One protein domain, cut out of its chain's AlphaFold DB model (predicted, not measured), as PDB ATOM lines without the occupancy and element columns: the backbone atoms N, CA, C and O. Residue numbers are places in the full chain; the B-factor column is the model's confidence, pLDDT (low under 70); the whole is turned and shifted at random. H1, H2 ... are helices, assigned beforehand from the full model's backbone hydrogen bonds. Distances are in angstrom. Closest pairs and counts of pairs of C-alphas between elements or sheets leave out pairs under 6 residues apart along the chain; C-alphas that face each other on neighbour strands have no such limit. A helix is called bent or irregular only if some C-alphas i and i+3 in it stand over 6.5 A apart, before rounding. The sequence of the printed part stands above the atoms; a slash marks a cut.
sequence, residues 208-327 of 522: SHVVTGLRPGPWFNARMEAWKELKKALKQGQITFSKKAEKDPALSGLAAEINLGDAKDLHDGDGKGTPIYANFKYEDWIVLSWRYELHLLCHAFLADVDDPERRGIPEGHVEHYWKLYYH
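This is residues 208 to 327 of the 522 residues of the protein "Hypothetical protein" of Symbiodinium natans (UniProt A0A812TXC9). What is the main picture? A long helix, H1, makes most of a rod's length, and H3 runs back along part of it, the two meeting in a narrow V near residues 219 to 224 and 296 to 300, with H4 crosswise to H3 at that end. Short H2 and the loops of residues 257 to 281 make the other end. What is it built of, and how large is it? The printed part has 120 residues with four named helices, H1 to H4 in order, and no named strand: all helix. It is loose, with a radius of gyration of the C-alphas of 18.7 A, and spans 57 by 25 by 22 A.

What does H1, residues 218 to 247, touch? It touches H2, residues 249 to 256, only at the corner, with the C-alphas of Ala 245 and Leu 251 closest at 5.2 A. With its residues 219 to 224 alone it touches residues 296 to 300 of H3, residues 282 to 304, opposite ways at a shallow tilt of 17 degrees; the closest C-alphas, of Phe 220 and Ala 300, are 5.7 A apart. Where is H4, residues 315 to 326? It only just touches H3, with 3 pairs of C-alphas within 8 A, the closest those of Leu 297 and Trp 322 at 7.3 A, about perpendicular at 87 degrees. H4 is apart from H1 and H2, and H2 is apart from H3. Do the backbones hold helix pairs? Every O i to N i+4 pair is within hydrogen-bond range in H3, against 25 of 26 in H1, 6 of 8 in H4 and 0 of 4 in H2, where 1 of 5 O i to N i+3 pairs is.

Where do the long helices run? H1 begins at C-alpha 218, (-94.562, 14.270, 38.621), and is 44.2 A long; H3 is 32.3 A long. Which helices are irregular? H2, 13.7 A long, has C-alphas 253 and 256 7.0 A apart; H4, 17.0 A long and ending at C-alpha 326, (-94.451, 26.626, 32.964), has C-alphas 316 and 319 7.2 A apart.

How far does it reach? The two C-alphas farthest apart, of His 209 and Asp 248, are 57.4 A apart. Is it continuous and confident? The printed part has no cut, the link from H2 to H3 is long at 25 residues, and residue 255 alone has a pLDDT under 70.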
ATOM      1  N   SER A 208    -104.745  19.335  14.538       94.62
ATOM      2  CA  SER A 208    -105.341  20.666  14.742       94.62
ATOM      3  C   SER A 208    -105.948  20.894  16.131       94.62
ATOM      4  O   SER A 208    -106.165  22.036  16.524       94.62
ATOM      5  N   HIS A 209    -106.225  19.832  16.889       96.81
ATOM      6  CA  HIS A 209    -106.944  19.936  18.153       96.81
ATOM      7  C   HIS A 209    -105.992  20.045  19.346       96.81
ATOM      8  O   HIS A 209    -105.153  19.167  19.573       96.81
ATOM      9  N   VAL A 210    -106.180  21.095  20.147       97.75
ATOM     10  CA  VAL A 210    -105.485  21.293  21.423       97.75
ATOM     11  C   VAL A 210    -106.060  20.336  22.464       97.75
ATOM     12  O   VAL A 210    -107.239  20.392  22.795       97.75
ATOM     13  N   VAL A 211    -105.223  19.448  22.994       97.38
ATOM     14  CA  VAL A 211    -105.571  18.589  24.136       97.38
ATOM     15  C   VAL A 211    -105.755  19.459  25.381       97.38
ATOM     16  O   VAL A 211    -104.797  20.063  25.863       97.38
ATOM     17  N   THR A 212    -106.986  19.544  25.876       96.19
ATOM     18  CA  THR A 212    -107.344  20.285  27.088       96.19
ATOM     19  C   THR A 212    -107.216  19.395  28.325       96.19
ATOM     20  O   THR A 212    -107.248  18.173  28.235       96.19
ATOM     21  N   GLY A 213    -107.055  20.006  29.502       96.31
ATOM     22  CA  GLY A 213    -107.054  19.276  30.777       96.31
ATOM     23  C   GLY A 213    -105.744  18.574  31.147       96.31
ATOM     24  O   GLY A 213    -105.680  17.984  32.223       96.31
ATOM     25  N   LEU A 214    -104.696  18.681  30.324       97.69
ATOM     26  CA  LEU A 214    -103.361  18.214  30.699       97.69
ATOM     27  C   LEU A 214    -102.856  18.958  31.943       97.69
ATOM     28  O   LEU A 214    -103.164  20.132  32.172       97.69
ATOM     29  N   ARG A 215    -102.068  18.263  32.757       97.44
ATOM     30  CA  ARG A 215    -101.374  18.831  33.914       97.44
ATOM     31  C   ARG A 215     -99.947  18.295  33.922       97.44
ATOM     32  O   ARG A 215     -99.780  17.124  33.599       97.44
ATOM     33  N   PRO A 216     -98.951  19.107  34.312       98.12
ATOM     34  CA  PRO A 216     -97.575  18.643  34.394       98.12
ATOM     35  C   PRO A 216     -97.457  17.460  35.358       98.12
ATOM     36  O   PRO A 216     -97.707  17.601  36.561       98.12
ATOM     37  N   GLY A 217     -97.069  16.299  34.828       97.50
ATOM     38  CA  GLY A 217     -96.860  15.090  35.616       97.50
ATOM     39  C   GLY A 217     -95.710  15.205  36.635       97.50
ATOM     40  O   GLY A 217     -94.852  16.092  36.550       97.50
ATOM     41  N   PRO A 218     -95.625  14.277  37.609       97.88
ATOM     42  CA  PRO A 218     -94.562  14.270  38.621       97.88
ATOM     43  C   PRO A 218     -93.161  14.136  38.007       97.88
ATOM     44  O   PRO A 218     -92.210  14.734  38.510       97.88
ATOM     45  N   TRP A 219     -93.038  13.409  36.889       96.94
ATOM     46  CA  TRP A 219     -91.787  13.277  36.138       96.94
ATOM     47  C   TRP A 219     -91.264  14.633  35.645       96.94
ATOM     48  O   TRP A 219     -90.083  14.941  35.823       96.94
ATOM     49  N   PHE A 220     -92.146  15.466  35.081       98.00
ATOM     50  CA  PHE A 220     -91.783  16.795  34.591       98.00
ATOM     51  C   PHE A 220     -91.294  17.681  35.732       98.00
ATOM     52  O   PHE A 220     -90.226  18.277  35.625       98.00
ATOM     53  N   ASN A 221     -92.028  17.714  36.847       98.00
ATOM     54  CA  ASN A 221     -91.657  18.523  38.009       98.00
ATOM     55  C   ASN A 221     -90.287  18.107  38.565       98.00
ATOM     56  O   ASN A 221     -89.435  18.961  38.799       98.00
ATOM     57  N   ALA A 222     -90.023  16.802  38.683       98.19
ATOM     58  CA  ALA A 222     -88.722  16.300  39.123       98.19
ATOM     59  C   ALA A 222     -87.580  16.718  38.177       98.19
ATOM     60  O   ALA A 222     -86.527  17.172  38.628       98.19
ATOM     61  N   ARG A 223     -87.783  16.611  36.855       98.19
ATOM     62  CA  ARG A 223     -86.788  17.029  35.852       98.19
ATOM     63  C   ARG A 223     -86.589  18.542  35.808       98.19
ATOM     64  O   ARG A 223     -85.469  18.994  35.577       98.19
ATOM     65  N   MET A 224     -87.645  19.310  36.050       97.75
ATOM     66  CA  MET A 224     -87.593  20.765  36.122       97.75
ATOM     67  C   MET A 224     -86.773  21.242  37.322       97.75
ATOM     68  O   MET A 224     -85.932  22.126  37.179       97.75
ATOM     69  N   GLU A 225     -86.975  20.639  38.494       98.12
ATOM     70  CA  GLU A 225     -86.182  20.959  39.685       98.12
ATOM     71  C   GLU A 225     -84.712  20.557  39.507       98.12
ATOM     72  O   GLU A 225     -83.820  21.368  39.757       98.12
ATOM     73  N   ALA A 226     -84.442  19.368  38.954       97.94
ATOM     74  CA  ALA A 226     -83.077  18.952  38.624       97.94
ATOM     75  C   ALA A 226     -82.379  19.941  37.671       97.94
ATOM     76  O   ALA A 226     -81.204  20.265  37.847       97.94
ATOM     77  N   TRP A 227     -83.111  20.469  36.687       97.69
ATOM     78  CA  TRP A 227     -82.602  21.491  35.776       97.69
ATOM     79  C   TRP A 227     -82.298  22.819  36.464       97.69
ATOM     80  O   TRP A 227     -81.252  23.414  36.202       97.69
ATOM     81  N   LYS A 228     -83.175  23.292  37.356       97.50
ATOM     82  CA  LYS A 228     -82.945  24.533  38.113       97.50
ATOM     83  C   LYS A 228     -81.669  24.445  38.947       97.50
ATOM     84  O   LYS A 228     -80.866  25.381  38.915       97.50
ATOM     85  N   GLU A 229     -81.455  23.318  39.621       98.19
ATOM     86  CA  GLU A 229     -80.241  23.079  40.407       98.19
ATOM     87  C   GLU A 229     -78.995  22.981  39.519       98.19
ATOM     88  O   GLU A 229     -78.002  23.662  39.785       98.19
ATOM     89  N   LEU A 230     -79.060  22.242  38.405       97.31
ATOM     90  CA  LEU A 230     -77.954  22.161  37.445       97.31
ATOM     91  C   LEU A 230     -77.592  23.546  36.891       97.31
ATOM     92  O   LEU A 230     -76.434  23.954  36.923       97.31
ATOM     93  N   LYS A 231     -78.579  24.321  36.438       97.12
ATOM     94  CA  LYS A 231     -78.376  25.676  35.907       97.12
ATOM     95  C   LYS A 231     -77.753  26.609  36.945       97.12
ATOM     96  O   LYS A 231     -76.888  27.416  36.602       97.12
ATOM     97  N   LYS A 232     -78.172  26.515  38.210       97.81
ATOM     98  CA  LYS A 232     -77.580  27.275  39.319       97.81
ATOM     99  C   LYS A 232     -76.122  26.872  39.549       97.81
ATOM    100  O   LYS A 232     -75.279  27.758  39.684       97.81
ATOM    101  N   ALA A 233     -75.818  25.575  39.528       97.44
ATOM    102  CA  ALA A 233     -74.457  25.064  39.659       97.44
ATOM    103  C   ALA A 233     -73.547  25.537  38.514       97.44
ATOM    104  O   ALA A 233     -72.456  26.041  38.774       97.44
ATOM    105  N   LEU A 234     -74.014  25.477  37.261       97.44
ATOM    106  CA  LEU A 234     -73.244  25.949  36.106       97.44
ATOM    107  C   LEU A 234     -72.979  27.462  36.183       97.44
ATOM    108  O   LEU A 234     -71.847  27.899  35.995       97.44
ATOM    109  N   LYS A 235     -73.983  28.273  36.551       97.06
ATOM    110  CA  LYS A 235     -73.790  29.719  36.768       97.06
ATOM    111  C   LYS A 235     -72.798  30.014  37.889       97.06
ATOM    112  O   LYS A 235     -71.964  30.903  37.743       97.06
ATOM    113  N   GLN A 236     -72.858  29.266  38.989       97.81
ATOM    114  CA  GLN A 236     -71.884  29.401  40.067       97.81
ATOM    115  C   GLN A 236     -70.476  29.046  39.578       97.81
ATOM    116  O   GLN A 236     -69.541  29.793  39.856       97.81
ATOM    117  N   GLY A 237     -70.343  27.966  38.803       96.31
ATOM    118  CA  GLY A 237     -69.097  27.564  38.156       96.31
ATOM    119  C   GLY A 237     -68.550  28.620  37.189       96.31
ATOM    120  O   GLY A 237     -67.342  28.804  37.089       96.31
ATOM    121  N   GLN A 238     -69.431  29.355  36.507       96.81
ATOM    122  CA  GLN A 238     -69.024  30.443  35.623       96.81
ATOM    123  C   GLN A 238     -68.451  31.601  36.442       96.81
ATOM    124  O   GLN A 238     -67.360  32.078  36.155       96.81
ATOM    125  N   ILE A 239     -69.146  32.006  37.511       96.94
ATOM    126  CA  ILE A 239     -68.703  33.086  38.404       96.94
ATOM    127  C   ILE A 239     -67.367  32.735  39.073       96.94
ATOM    128  O   ILE A 239     -66.494  33.597  39.196       96.94
ATOM    129  N   THR A 240     -67.186  31.490  39.527       96.69
ATOM    130  CA  THR A 240     -65.920  31.052  40.131       96.69
ATOM    131  C   THR A 240     -64.787  31.039  39.111       96.69
ATOM    132  O   THR A 240     -63.686  31.478  39.445       96.69
ATOM    133  N   PHE A 241     -65.051  30.605  37.875       95.94
ATOM    134  CA  PHE A 241     -64.076  30.654  36.790       95.94
ATOM    135  C   PHE A 241     -63.698  32.093  36.424       95.94
ATOM    136  O   PHE A 241     -62.511  32.399  36.380       95.94
ATOM    137  N   SER A 242     -64.666  33.003  36.265       95.12
ATOM    138  CA  SER A 242     -64.392  34.418  35.972       95.12
ATOM    139  C   SER A 242     -63.496  35.060  37.038       95.12
ATOM    140  O   SER A 242     -62.493  35.679  36.700       95.12
ATOM    141  N   LYS A 243     -63.767  34.824  38.331       96.38
ATOM    142  CA  LYS A 243     -62.908  35.309  39.432       96.38
ATOM    143  C   LYS A 243     -61.500  34.707  39.420       96.38
ATOM    144  O   LYS A 243     -60.565  35.327  39.918       96.38
ATOM    145  N   LYS A 244     -61.345  33.474  38.928       95.25
ATOM    146  CA  LYS A 244     -60.036  32.825  38.782       95.25
ATOM    147  C   LYS A 244     -59.276  33.405  37.587       95.25
ATOM    148  O   LYS A 244     -58.097  33.704  37.729       95.25
ATOM    149  N   ALA A 245     -59.957  33.623  36.464       94.62
ATOM    150  CA  ALA A 245     -59.394  34.232  35.261       94.62
ATOM    151  C   ALA A 245     -58.954  35.691  35.483       94.62
ATOM    152  O   ALA A 245     -57.967  36.122  34.904       94.62
ATOM    153  N   GLU A 246     -59.627  36.436  36.369       95.62
ATOM    154  CA  GLU A 246     -59.175  37.773  36.791       95.62
ATOM    155  C   GLU A 246     -57.842  37.740  37.555       95.62
ATOM    156  O   GLU A 246     -57.054  38.679  37.466       95.62
ATOM    157  N   LYS A 247     -57.580  36.672  38.319       96.75
ATOM    158  CA  LYS A 247     -56.339  36.521  39.097       96.75
ATOM    159  C   LYS A 247     -55.184  35.967  38.271       96.75
ATOM    160  O   LYS A 247     -54.034  36.250  38.588       96.75
ATOM    161  N   ASP A 248     -55.491  35.168  37.258       94.81
ATOM    162  CA  ASP A 248     -54.513  34.533  36.386       94.81
ATOM    163  C   ASP A 248     -54.816  34.887  34.918       94.81
ATOM    164  O   ASP A 248     -55.650  34.231  34.279       94.81
ATOM    165  N   PRO A 249     -54.150  35.918  34.360       90.44
ATOM    166  CA  PRO A 249     -54.408  36.375  32.999       90.44
ATOM    167  C   PRO A 249     -54.088  35.309  31.940       90.44
ATOM    168  O   PRO A 249     -54.623  35.389  30.832       90.44
ATOM    169  N   ALA A 250     -53.294  34.278  32.264       90.88
ATOM    170  CA  ALA A 250     -53.026  33.176  31.341       90.88
ATOM    171  C   ALA A 250     -54.293  32.354  31.033       90.88
ATOM    172  O   ALA A 250     -54.433  31.834  29.926       90.88
ATOM    173  N   LEU A 251     -55.250  32.286  31.968       87.69
ATOM    174  CA  LEU A 251     -56.537  31.610  31.763       87.69
ATOM    175  C   LEU A 251     -57.509  32.428  30.901       87.69
ATOM    176  O   LEU A 251     -58.388  31.854  30.262       87.69
ATOM    177  N   SER A 252     -57.353  33.755  30.843       83.56
ATOM    178  CA  SER A 252     -58.255  34.630  30.081       83.56
ATOM    179  C   SER A 252     -58.088  34.480  28.562       83.56
ATOM    180  O   SER A 252     -59.074  34.576  27.834       83.56
ATOM    181  N   GLY A 253     -56.871  34.194  28.080       81.50
ATOM    182  CA  GLY A 253     -56.578  34.040  26.647       81.50
ATOM    183  C   GLY A 253     -56.990  32.695  26.032       81.50
ATOM    184  O   GLY A 253     -57.052  32.583  24.812       81.50
ATOM    185  N   LEU A 254     -57.288  31.678  26.848       71.69
ATOM    186  CA  LEU A 254     -57.578  30.311  26.384       71.69
ATOM    187  C   LEU A 254     -59.030  30.093  25.946       71.69
ATOM    188  O   LEU A 254     -59.338  29.095  25.309       71.69
ATOM    189  N   ALA A 255     -59.932  31.021  26.255       69.31
ATOM    190  CA  ALA A 255     -61.364  30.791  26.105       69.31
ATOM    191  C   ALA A 255     -61.881  30.873  24.645       69.31
ATOM    192  O   ALA A 255     -63.085  30.773  24.415       69.31
ATOM    193  N   ALA A 256     -61.006  31.099  23.659       71.31
ATOM    194  CA  ALA A 256     -61.401  31.432  22.289       71.31
ATOM    195  C   ALA A 256     -61.658  30.227  21.362       71.31
ATOM    196  O   ALA A 256     -62.390  30.393  20.391       71.31
ATOM    197  N   GLU A 257     -61.142  29.025  21.645       80.62
ATOM    198  CA  GLU A 257     -61.277  27.868  20.738       80.62
ATOM    199  C   GLU A 257     -61.416  26.540  21.500       80.62
ATOM    200  O   GLU A 257     -60.532  25.689  21.473       80.62
ATOM    201  N   ILE A 258     -62.548  26.344  22.182       88.19
ATOM    202  CA  ILE A 258     -62.882  25.039  22.775       88.19
ATOM    203  C   ILE A 258     -63.464  24.136  21.680       88.19
ATOM    204  O   ILE A 258     -64.529  24.424  21.121       88.19
ATOM    205  N   ASN A 259     -62.804  23.009  21.395       89.25
ATOM    206  CA  ASN A 259     -63.326  21.983  20.490       89.25
ATOM    207  C   ASN A 259     -64.438  21.177  21.179       89.25
ATOM    208  O   ASN A 259     -64.196  20.178  21.852       89.25
ATOM    209  N   LEU A 260     -65.691  21.588  20.962       89.00
ATOM    210  CA  LEU A 260     -66.895  20.961  21.538       89.00
ATOM    211  C   LEU A 260     -67.023  19.445  21.272       89.00
ATOM    212  O   LEU A 260     -67.755  18.773  21.990       89.00
ATOM    213  N   GLY A 261     -66.363  18.915  20.237       91.25
ATOM    214  CA  GLY A 261     -66.428  17.495  19.873       91.25
ATOM    215  C   GLY A 261     -65.642  16.556  20.795       91.25
ATOM    216  O   GLY A 261     -65.993  15.380  20.883       91.25
ATOM    217  N   ASP A 262     -64.623  17.070  21.492       91.31
ATOM    218  CA  ASP A 262     -63.702  16.263  22.309       91.31
ATOM    219  C   ASP A 262     -63.947  16.403  23.819       91.31
ATOM    220  O   ASP A 262     -63.403  15.637  24.620       91.31
ATOM    221  N   ALA A 263     -64.792  17.354  24.220       91.62
ATOM    222  CA  ALA A 263     -65.081  17.629  25.619       91.62
ATOM    223  C   ALA A 263     -65.883  16.482  26.261       91.62
ATOM    224  O   ALA A 263     -67.050  16.252  25.939       91.62
ATOM    225  N   LYS A 264     -65.252  15.763  27.199       93.94
ATOM    226  CA  LYS A 264     -65.898  14.703  27.999       93.94
ATOM    227  C   LYS A 264     -66.616  15.245  29.233       93.94
ATOM    228  O   LYS A 264     -67.565  14.620  29.700       93.94
ATOM    229  N   ASP A 265     -66.158  16.379  29.760       95.38
ATOM    230  CA  ASP A 265     -66.717  17.035  30.940       95.38
ATOM    231  C   ASP A 265     -67.186  18.453  30.580       95.38
ATOM    232  O   ASP A 265     -66.521  19.197  29.860       95.38
ATOM    233  N   LEU A 266     -68.346  18.846  31.102       94.88
ATOM    234  CA  LEU A 266     -68.896  20.194  30.948       94.88
ATOM    235  C   LEU A 266     -68.056  21.240  31.691       94.88
ATOM    236  O   LEU A 266     -68.016  22.409  31.291       94.88
ATOM    237  N   HIS A 267     -67.417  20.826  32.787       95.88
ATOM    238  CA  HIS A 267     -66.579  21.681  33.619       95.88
ATOM    239  C   HIS A 267     -65.132  21.784  33.121       95.88
ATOM    240  O   HIS A 267     -64.400  22.653  33.596       95.88
ATOM    241  N   ASP A 268     -64.745  20.960  32.146       94.56
ATOM    242  CA  ASP A 268     -63.406  20.948  31.567       94.56
ATOM    243  C   ASP A 268     -63.447  20.622  30.066       94.56
ATOM    244  O   ASP A 268     -63.356  19.467  29.649       94.56
ATOM    245  N   GLY A 269     -63.605  21.665  29.249       92.25
ATOM    246  CA  GLY A 269     -63.652  21.543  27.794       92.25
ATOM    247  C   GLY A 269     -62.295  21.236  27.154       92.25
ATOM    248  O   GLY A 269     -62.254  20.548  26.140       92.25
ATOM    249  N   ASP A 270     -61.196  21.697  27.764       91.19
ATOM    250  CA  ASP A 270     -59.850  21.681  27.160       91.19
ATOM    251  C   ASP A 270     -58.843  20.777  27.896       91.19
ATOM    252  O   ASP A 270     -57.659  20.750  27.550       91.19
ATOM    253  N   GLY A 271     -59.254  20.100  28.973       90.75
ATOM    254  CA  GLY A 271     -58.344  19.398  29.891       90.75
ATOM    255  C   GLY A 271     -57.546  20.329  30.822       90.75
ATOM    256  O   GLY A 271     -56.654  19.880  31.543       90.75
ATOM    257  N   LYS A 272     -57.809  21.642  30.772       90.12
ATOM    258  CA  LYS A 272     -57.122  22.697  31.549       90.12
ATOM    259  C   LYS A 272     -58.005  23.298  32.649       90.12
ATOM    260  O   LYS A 272     -57.603  24.251  33.319       90.12
ATOM    261  N   GLY A 273     -59.209  22.762  32.839       91.19
ATOM    262  CA  GLY A 273     -60.212  23.271  33.770       91.19
ATOM    263  C   GLY A 273     -60.951  24.516  33.274       91.19
ATOM    264  O   GLY A 273     -61.458  25.282  34.096       91.19
ATOM    265  N   THR A 274     -60.988  24.750  31.956       94.56
ATOM    266  CA  THR A 274     -61.829  25.789  31.343       94.56
ATOM    267  C   THR A 274     -63.219  25.197  31.097       94.56
ATOM    268  O   THR A 274     -63.348  24.311  30.250       94.56
ATOM    269  N   PRO A 275     -64.278  25.642  31.796       95.88
ATOM    270  CA  PRO A 275     -65.615  25.128  31.543       95.88
ATOM    271  C   PRO A 275     -66.110  25.592  30.170       95.88
ATOM    272  O   PRO A 275     -65.888  26.738  29.778       95.88
ATOM    273  N   ILE A 276     -66.870  24.745  29.472       96.00
ATOM    274  CA  ILE A 276     -67.416  25.052  28.131       96.00
ATOM    275  C   ILE A 276     -68.268  26.333  28.151       96.00
ATOM    276  O   ILE A 276     -68.335  27.093  27.187       96.00
ATOM    277  N   TYR A 277     -68.912  26.592  29.286       96.19
ATOM    278  CA  TYR A 277     -69.778  27.743  29.508       96.19
ATOM    279  C   TYR A 277     -69.047  28.964  30.101       96.19
ATOM    280  O   TYR A 277     -69.703  29.908  30.539       96.19
ATOM    281  N   ALA A 278     -67.706  28.983  30.124       95.62
ATOM    282  CA  ALA A 278     -66.914  30.100  30.652       95.62
ATOM    283  C   ALA A 278     -67.332  31.451  30.044       95.62
ATOM    284  O   ALA A 278     -67.577  32.420  30.765       95.62
ATOM    285  N   ASN A 279     -67.506  31.479  28.721       93.94
ATOM    286  CA  ASN A 279     -67.802  32.685  27.946       93.94
ATOM    287  C   ASN A 279     -69.296  32.932  27.701       93.94
ATOM    288  O   ASN A 279     -69.643  33.782  26.879       93.94
ATOM    289  N   PHE A 280     -70.188  32.204  28.377       95.69
ATOM    290  CA  PHE A 280     -71.621  32.364  28.148       95.69
ATOM    291  C   PHE A 280     -72.087  33.761  28.542       95.69
ATOM    292  O   PHE A 280     -71.969  34.186  29.695       95.69
ATOM    293  N   LYS A 281     -72.675  34.467  27.583       95.00
ATOM    294  CA  LYS A 281     -73.357  35.731  27.829       95.00
ATOM    295  C   LYS A 281     -74.765  35.470  28.348       95.00
ATOM    296  O   LYS A 281     -75.248  34.338  28.420       95.00
ATOM    297  N   TYR A 282     -75.445  36.545  28.724       94.19
ATOM    298  CA  TYR A 282     -76.831  36.473  29.169       94.19
ATOM    299  C   TYR A 282     -77.738  35.808  28.118       94.19
ATOM    300  O   TYR A 282     -78.582  34.978  28.462       94.19
ATOM    301  N   GLU A 283     -77.518  36.115  26.841       92.12
ATOM    302  CA  GLU A 283     -78.252  35.555  25.709       92.12
ATOM    303  C   GLU A 283     -78.050  34.039  25.592       92.12
ATOM    304  O   GLU A 283     -79.023  33.307  25.407       92.12
ATOM    305  N   ASP A 284     -76.820  33.552  25.773       94.44
ATOM    306  CA  ASP A 284     -76.500  32.121  25.702       94.44
ATOM    307  C   ASP A 284     -77.217  31.340  26.808       94.44
ATOM    308  O   ASP A 284     -77.793  30.278  26.565       94.44
ATOM    309  N   TRP A 285     -77.283  31.910  28.016       95.38
ATOM    310  CA  TRP A 285     -78.044  31.331  29.123       95.38
ATOM    311  C   TRP A 285     -79.544  31.255  28.845       95.38
ATOM    312  O   TRP A 285     -80.186  30.280  29.250       95.38
ATOM    313  N   ILE A 286     -80.121  32.260  28.181       93.31
ATOM    314  CA  ILE A 286     -81.532  32.223  27.779       93.31
ATOM    315  C   ILE A 286     -81.751  31.123  26.743       93.31
ATOM    316  O   ILE A 286     -82.631  30.284  26.931       93.31
ATOM    317  N   VAL A 287     -80.928  31.082  25.691       92.75
ATOM    318  CA  VAL A 287     -81.061  30.095  24.611       92.75
ATOM    319  C   VAL A 287     -80.898  28.670  25.141       92.75
ATOM    320  O   VAL A 287     -81.686  27.797  24.774       92.75
ATOM    321  N   LEU A 288     -79.933  28.430  26.033       95.38
ATOM    322  CA  LEU A 288     -79.760  27.137  26.698       95.38
ATOM    323  C   LEU A 288     -81.013  26.749  27.493       95.38
ATOM    324  O   LEU A 288     -81.491  25.621  27.379       95.38
ATOM    325  N   SER A 289     -81.564  27.693  28.260       95.12
ATOM    326  CA  SER A 289     -82.766  27.454  29.067       95.12
ATOM    327  C   SER A 289     -83.954  27.081  28.199       95.12
ATOM    328  O   SER A 289     -84.578  26.056  28.439       95.12
ATOM    329  N   TRP A 290     -84.206  27.841  27.136       94.56
ATOM    330  CA  TRP A 290     -85.304  27.562  26.219       94.56
ATOM    331  C   TRP A 290     -85.163  26.226  25.505       94.56
ATOM    332  O   TRP A 290     -86.151  25.511  25.366       94.56
ATOM    333  N   ARG A 291     -83.954  25.859  25.061       95.44
ATOM    334  CA  ARG A 291     -83.720  24.554  24.424       95.44
ATOM    335  C   ARG A 291     -84.045  23.409  25.372       95.44
ATOM    336  O   ARG A 291     -84.738  22.475  24.977       95.44
ATOM    337  N   TYR A 292     -83.561  23.496  26.607       97.12
ATOM    338  CA  TYR A 292     -83.787  22.457  27.601       97.12
ATOM    339  C   TYR A 292     -85.258  22.398  28.038       97.12
ATOM    340  O   TYR A 292     -85.843  21.322  28.118       97.12
ATOM    341  N   GLU A 293     -85.891  23.551  28.251       96.94
ATOM    342  CA  GLU A 293     -87.309  23.650  28.605       96.94
ATOM    343  C   GLU A 293     -88.210  23.117  27.476       96.94
ATOM    344  O   GLU A 293     -89.057  22.264  27.719       96.94
ATOM    345  N   LEU A 294     -87.980  23.494  26.214       97.19
ATOM    346  CA  LEU A 294     -88.725  22.930  25.079       97.19
ATOM    347  C   LEU A 294     -88.524  21.414  24.945       97.19
ATOM    348  O   LEU A 294     -89.470  20.694  24.632       97.19
ATOM    349  N   HIS A 295     -87.312  20.919  25.201       97.62
ATOM    350  CA  HIS A 295     -87.034  19.487  25.198       97.62
ATOM    351  C   HIS A 295     -87.826  18.753  26.293       97.62
ATOM    352  O   HIS A 295     -88.497  17.761  26.001       97.62
ATOM    353  N   LEU A 296     -87.829  19.276  27.525       98.06
ATOM    354  CA  LEU A 296     -88.641  18.730  28.615       98.06
ATOM    355  C   LEU A 296     -90.136  18.780  28.308       98.06
ATOM    356  O   LEU A 296     -90.832  17.811  28.599       98.06
ATOM    357  N   LEU A 297     -90.622  19.866  27.706       98.06
ATOM    358  CA  LEU A 297     -92.021  20.007  27.312       98.06
ATOM    359  C   LEU A 297     -92.440  18.906  26.331       98.06
ATOM    360  O   LEU A 297     -93.485  18.293  26.520       98.06
ATOM    361  N   CYS A 298     -91.619  18.620  25.317       97.44
ATOM    362  CA  CYS A 298     -91.891  17.550  24.355       97.44
ATOM    363  C   CYS A 298     -91.981  16.175  25.031       97.44
ATOM    364  O   CYS A 298     -92.902  15.412  24.749       97.44
ATOM    365  N   HIS A 299     -91.050  15.862  25.937       97.50
ATOM    366  CA  HIS A 299     -91.059  14.584  26.651       97.50
ATOM    367  C   HIS A 299     -92.208  14.469  27.653       97.50
ATOM    368  O   HIS A 299     -92.831  13.415  27.744       97.50
ATOM    369  N   ALA A 300     -92.515  15.548  28.372       97.88
ATOM    370  CA  ALA A 300     -93.618  15.566  29.320       97.88
ATOM    371  C   ALA A 300     -94.969  15.447  28.613       97.88
ATOM    372  O   ALA A 300     -95.811  14.671  29.042       97.88
ATOM    373  N   PHE A 301     -95.143  16.130  27.479       97.81
ATOM    374  CA  PHE A 301     -96.345  16.004  26.661       97.81
ATOM    375  C   PHE A 301     -96.578  14.561  26.206       97.81
ATOM    376  O   PHE A 301     -97.692  14.062  26.316       97.81
ATOM    377  N   LEU A 302     -95.533  13.869  25.739       96.62
ATOM    378  CA  LEU A 302     -95.640  12.460  25.348       96.62
ATOM    379  C   LEU A 302     -95.998  11.542  26.523       96.62
ATOM    380  O   LEU A 302     -96.732  10.579  26.328       96.62
ATOM    381  N   ALA A 303     -95.494  11.838  27.722       96.50
ATOM    382  CA  ALA A 303     -95.815  11.077  28.924       96.50
ATOM    383  C   ALA A 303     -97.243  11.343  29.436       96.50
ATOM    384  O   ALA A 303     -97.882  10.425  29.938       96.50
ATOM    385  N   ASP A 304     -97.743  12.575  29.302       97.44
ATOM    386  CA  ASP A 304     -99.012  13.002  29.903       97.44
ATOM    387  C   ASP A 304    -100.235  12.818  28.969       97.44
ATOM    388  O   ASP A 304    -101.366  12.819  29.448       97.44
ATOM    389  N   VAL A 305    -100.050  12.684  27.645       95.88
ATOM    390  CA  VAL A 305    -101.151  12.644  26.649       95.88
ATOM    391  C   VAL A 305    -101.797  11.268  26.458       95.88
ATOM    392  O   VAL A 305    -102.933  11.222  25.994       95.88
ATOM    393  N   ASP A 306    -101.114  10.176  26.806       94.19
ATOM    394  CA  ASP A 306    -101.604   8.784  26.703       94.19
ATOM    395  C   ASP A 306    -102.298   8.419  25.360       94.19
ATOM    396  O   ASP A 306    -103.177   7.565  25.297       94.19
ATOM    397  N   ASP A 307    -101.923   9.081  24.255       95.06
ATOM    398  CA  ASP A 307    -102.439   8.814  22.902       95.06
ATOM    399  C   ASP A 307    -101.262   8.447  21.978       95.06
ATOM    400  O   ASP A 307    -100.473   9.330  21.616       95.06
ATOM    401  N   PRO A 308    -101.122   7.172  21.560       93.19
ATOM    402  CA  PRO A 308     -99.999   6.718  20.735       93.19
ATOM    403  C   PRO A 308     -99.987   7.338  19.329       93.19
ATOM    404  O   PRO A 308     -98.947   7.348  18.664       93.19
ATOM    405  N   GLU A 309    -101.112   7.886  18.859       92.94
ATOM    406  CA  GLU A 309    -101.178   8.564  17.562       92.94
ATOM    407  C   GLU A 309    -100.590   9.982  17.619       92.94
ATOM    408  O   GLU A 309    -100.164  10.533  16.599       92.94
ATOM    409  N   ARG A 310    -100.505  10.586  18.813       94.31
ATOM    410  CA  ARG A 310     -99.959  11.934  19.018       94.31
ATOM    411  C   ARG A 310     -98.467  11.876  19.318       94.31
ATOM    412  O   ARG A 310     -98.025  12.022  20.450       94.31
ATOM    413  N   ARG A 311     -97.660  11.762  18.262       92.50
ATOM    414  CA  ARG A 311     -96.187  11.709  18.372       92.50
ATOM    415  C   ARG A 311     -95.505  13.024  18.775       92.50
ATOM    416  O   ARG A 311     -94.290  13.033  18.954       92.50
ATOM    417  N   GLY A 312     -96.227  14.139  18.885       94.75
ATOM    418  CA  GLY A 312     -95.618  15.412  19.266       94.75
ATOM    419  C   GLY A 312     -96.573  16.599  19.290       94.75
ATOM    420  O   GLY A 312     -97.782  16.459  19.095       94.75
ATOM    421  N   ILE A 313     -95.996  17.778  19.527       96.88
ATOM    422  CA  ILE A 313     -96.717  19.046  19.661       96.88
ATOM    423  C   ILE A 313     -96.700  19.799  18.318       96.88
ATOM    424  O   ILE A 313     -95.619  20.094  17.803       96.88
ATOM    425  N   PRO A 314     -97.864  20.164  17.750       95.38
ATOM    426  CA  PRO A 314     -97.942  21.067  16.603       95.38
ATOM    427  C   PRO A 314     -97.365  22.450  16.935       95.38
ATOM    428  O   PRO A 314     -97.647  22.993  18.002       95.38
ATOM    429  N   GLU A 315     -96.626  23.069  16.006       93.62
ATOM    430  CA  GLU A 315     -95.949  24.367  16.219       93.62
ATOM    431  C   GLU A 315     -96.906  25.461  16.731       93.62
ATOM    432  O   GLU A 315     -96.580  26.189  17.666       93.62
ATOM    433  N   GLY A 316     -98.126  25.521  16.184       94.69
ATOM    434  CA  GLY A 316     -99.147  26.493  16.588       94.69
ATOM    435  C   GLY A 316     -99.694  26.307  18.008       94.69
ATOM    436  O   GLY A 316    -100.346  27.209  18.524       94.69
ATOM    437  N   HIS A 317     -99.442  25.164  18.651       96.50
ATOM    438  CA  HIS A 317     -99.925  24.859  20.001       96.50
ATOM    439  C   HIS A 317     -98.818  24.900  21.059       96.50
ATOM    440  O   HIS A 317     -99.115  24.766  22.246       96.50
ATOM    441  N   VAL A 318     -97.557  25.109  20.665       96.75
ATOM    442  CA  VAL A 318     -96.422  25.155  21.602       96.75
ATOM    443  C   VAL A 318     -96.645  26.212  22.683       96.75
ATOM    444  O   VAL A 318     -96.417  25.937  23.855       96.75
ATOM    445  N   GLU A 319     -97.167  27.385  22.322       96.25
ATOM    446  CA  GLU A 319     -97.463  28.464  23.272       96.25
ATOM    447  C   GLU A 319     -98.508  28.060  24.325       96.25
ATOM    448  O   GLU A 319     -98.348  28.359  25.511       96.25
ATOM    449  N   HIS A 320     -99.553  27.334  23.912       97.12
ATOM    450  CA  HIS A 320    -100.592  26.847  24.819       97.12
ATOM    451  C   HIS A 320    -100.007  25.889  25.863       97.12
ATOM    452  O   HIS A 320    -100.207  26.082  27.064       97.12
ATOM    453  N   TYR A 321     -99.243  24.889  25.414       97.94
ATOM    454  CA  TYR A 321     -98.633  23.912  26.314       97.94
ATOM    455  C   TYR A 321     -97.522  24.521  27.162       97.94
ATOM    456  O   TYR A 321     -97.408  24.205  28.341       97.94
ATOM    457  N   TRP A 322     -96.762  25.470  26.623       97.88
ATOM    458  CA  TRP A 322     -95.782  26.208  27.408       97.88
ATOM    459  C   TRP A 322     -96.439  26.932  28.590       97.88
ATOM    460  O   TRP A 322     -96.006  26.786  29.731       97.88
ATOM    461  N   LYS A 323     -97.541  27.651  28.347       97.31
ATOM    462  CA  LYS A 323     -98.298  28.324  29.411       97.31
ATOM    463  C   LYS A 323     -98.851  27.344  30.444       97.31
ATOM    464  O   LYS A 323     -98.895  27.671  31.629       97.31
ATOM    465  N   LEU A 324     -99.264  26.159  30.007       97.75
ATOM    466  CA  LEU A 324     -99.812  25.125  30.876       97.75
ATOM    467  C   LEU A 324     -98.759  24.521  31.818       97.75
ATOM    468  O   LEU A 324     -99.027  24.390  33.007       97.75
ATOM    469  N   TYR A 325     -97.577  24.185  31.295       98.06
ATOM    470  CA  TYR A 325     -96.511  23.516  32.051       98.06
ATOM    471  C   TYR A 325     -95.655  24.480  32.877       98.06
ATOM    472  O   TYR A 325     -95.247  24.147  33.986       98.06
ATOM    473  N   TYR A 326     -95.371  25.669  32.343       96.94
ATOM    474  CA  TYR A 326     -94.451  26.626  32.964       96.94
ATOM    475  C   TYR A 326     -95.155  27.774  33.679       96.94
ATOM    476  O   TYR A 326     -94.501  28.523  34.396       96.94
ATOM    477  N   HIS A 327     -96.458  27.968  33.458       96.94
ATOM    478  CA  HIS A 327     -97.196  29.144  33.939       96.94
ATOM    479  C   HIS A 327     -96.584  30.482  33.478       96.94
ATOM    480  O   HIS A 327     -96.770  31.528  34.100       96.94
TER     481      HIS A 327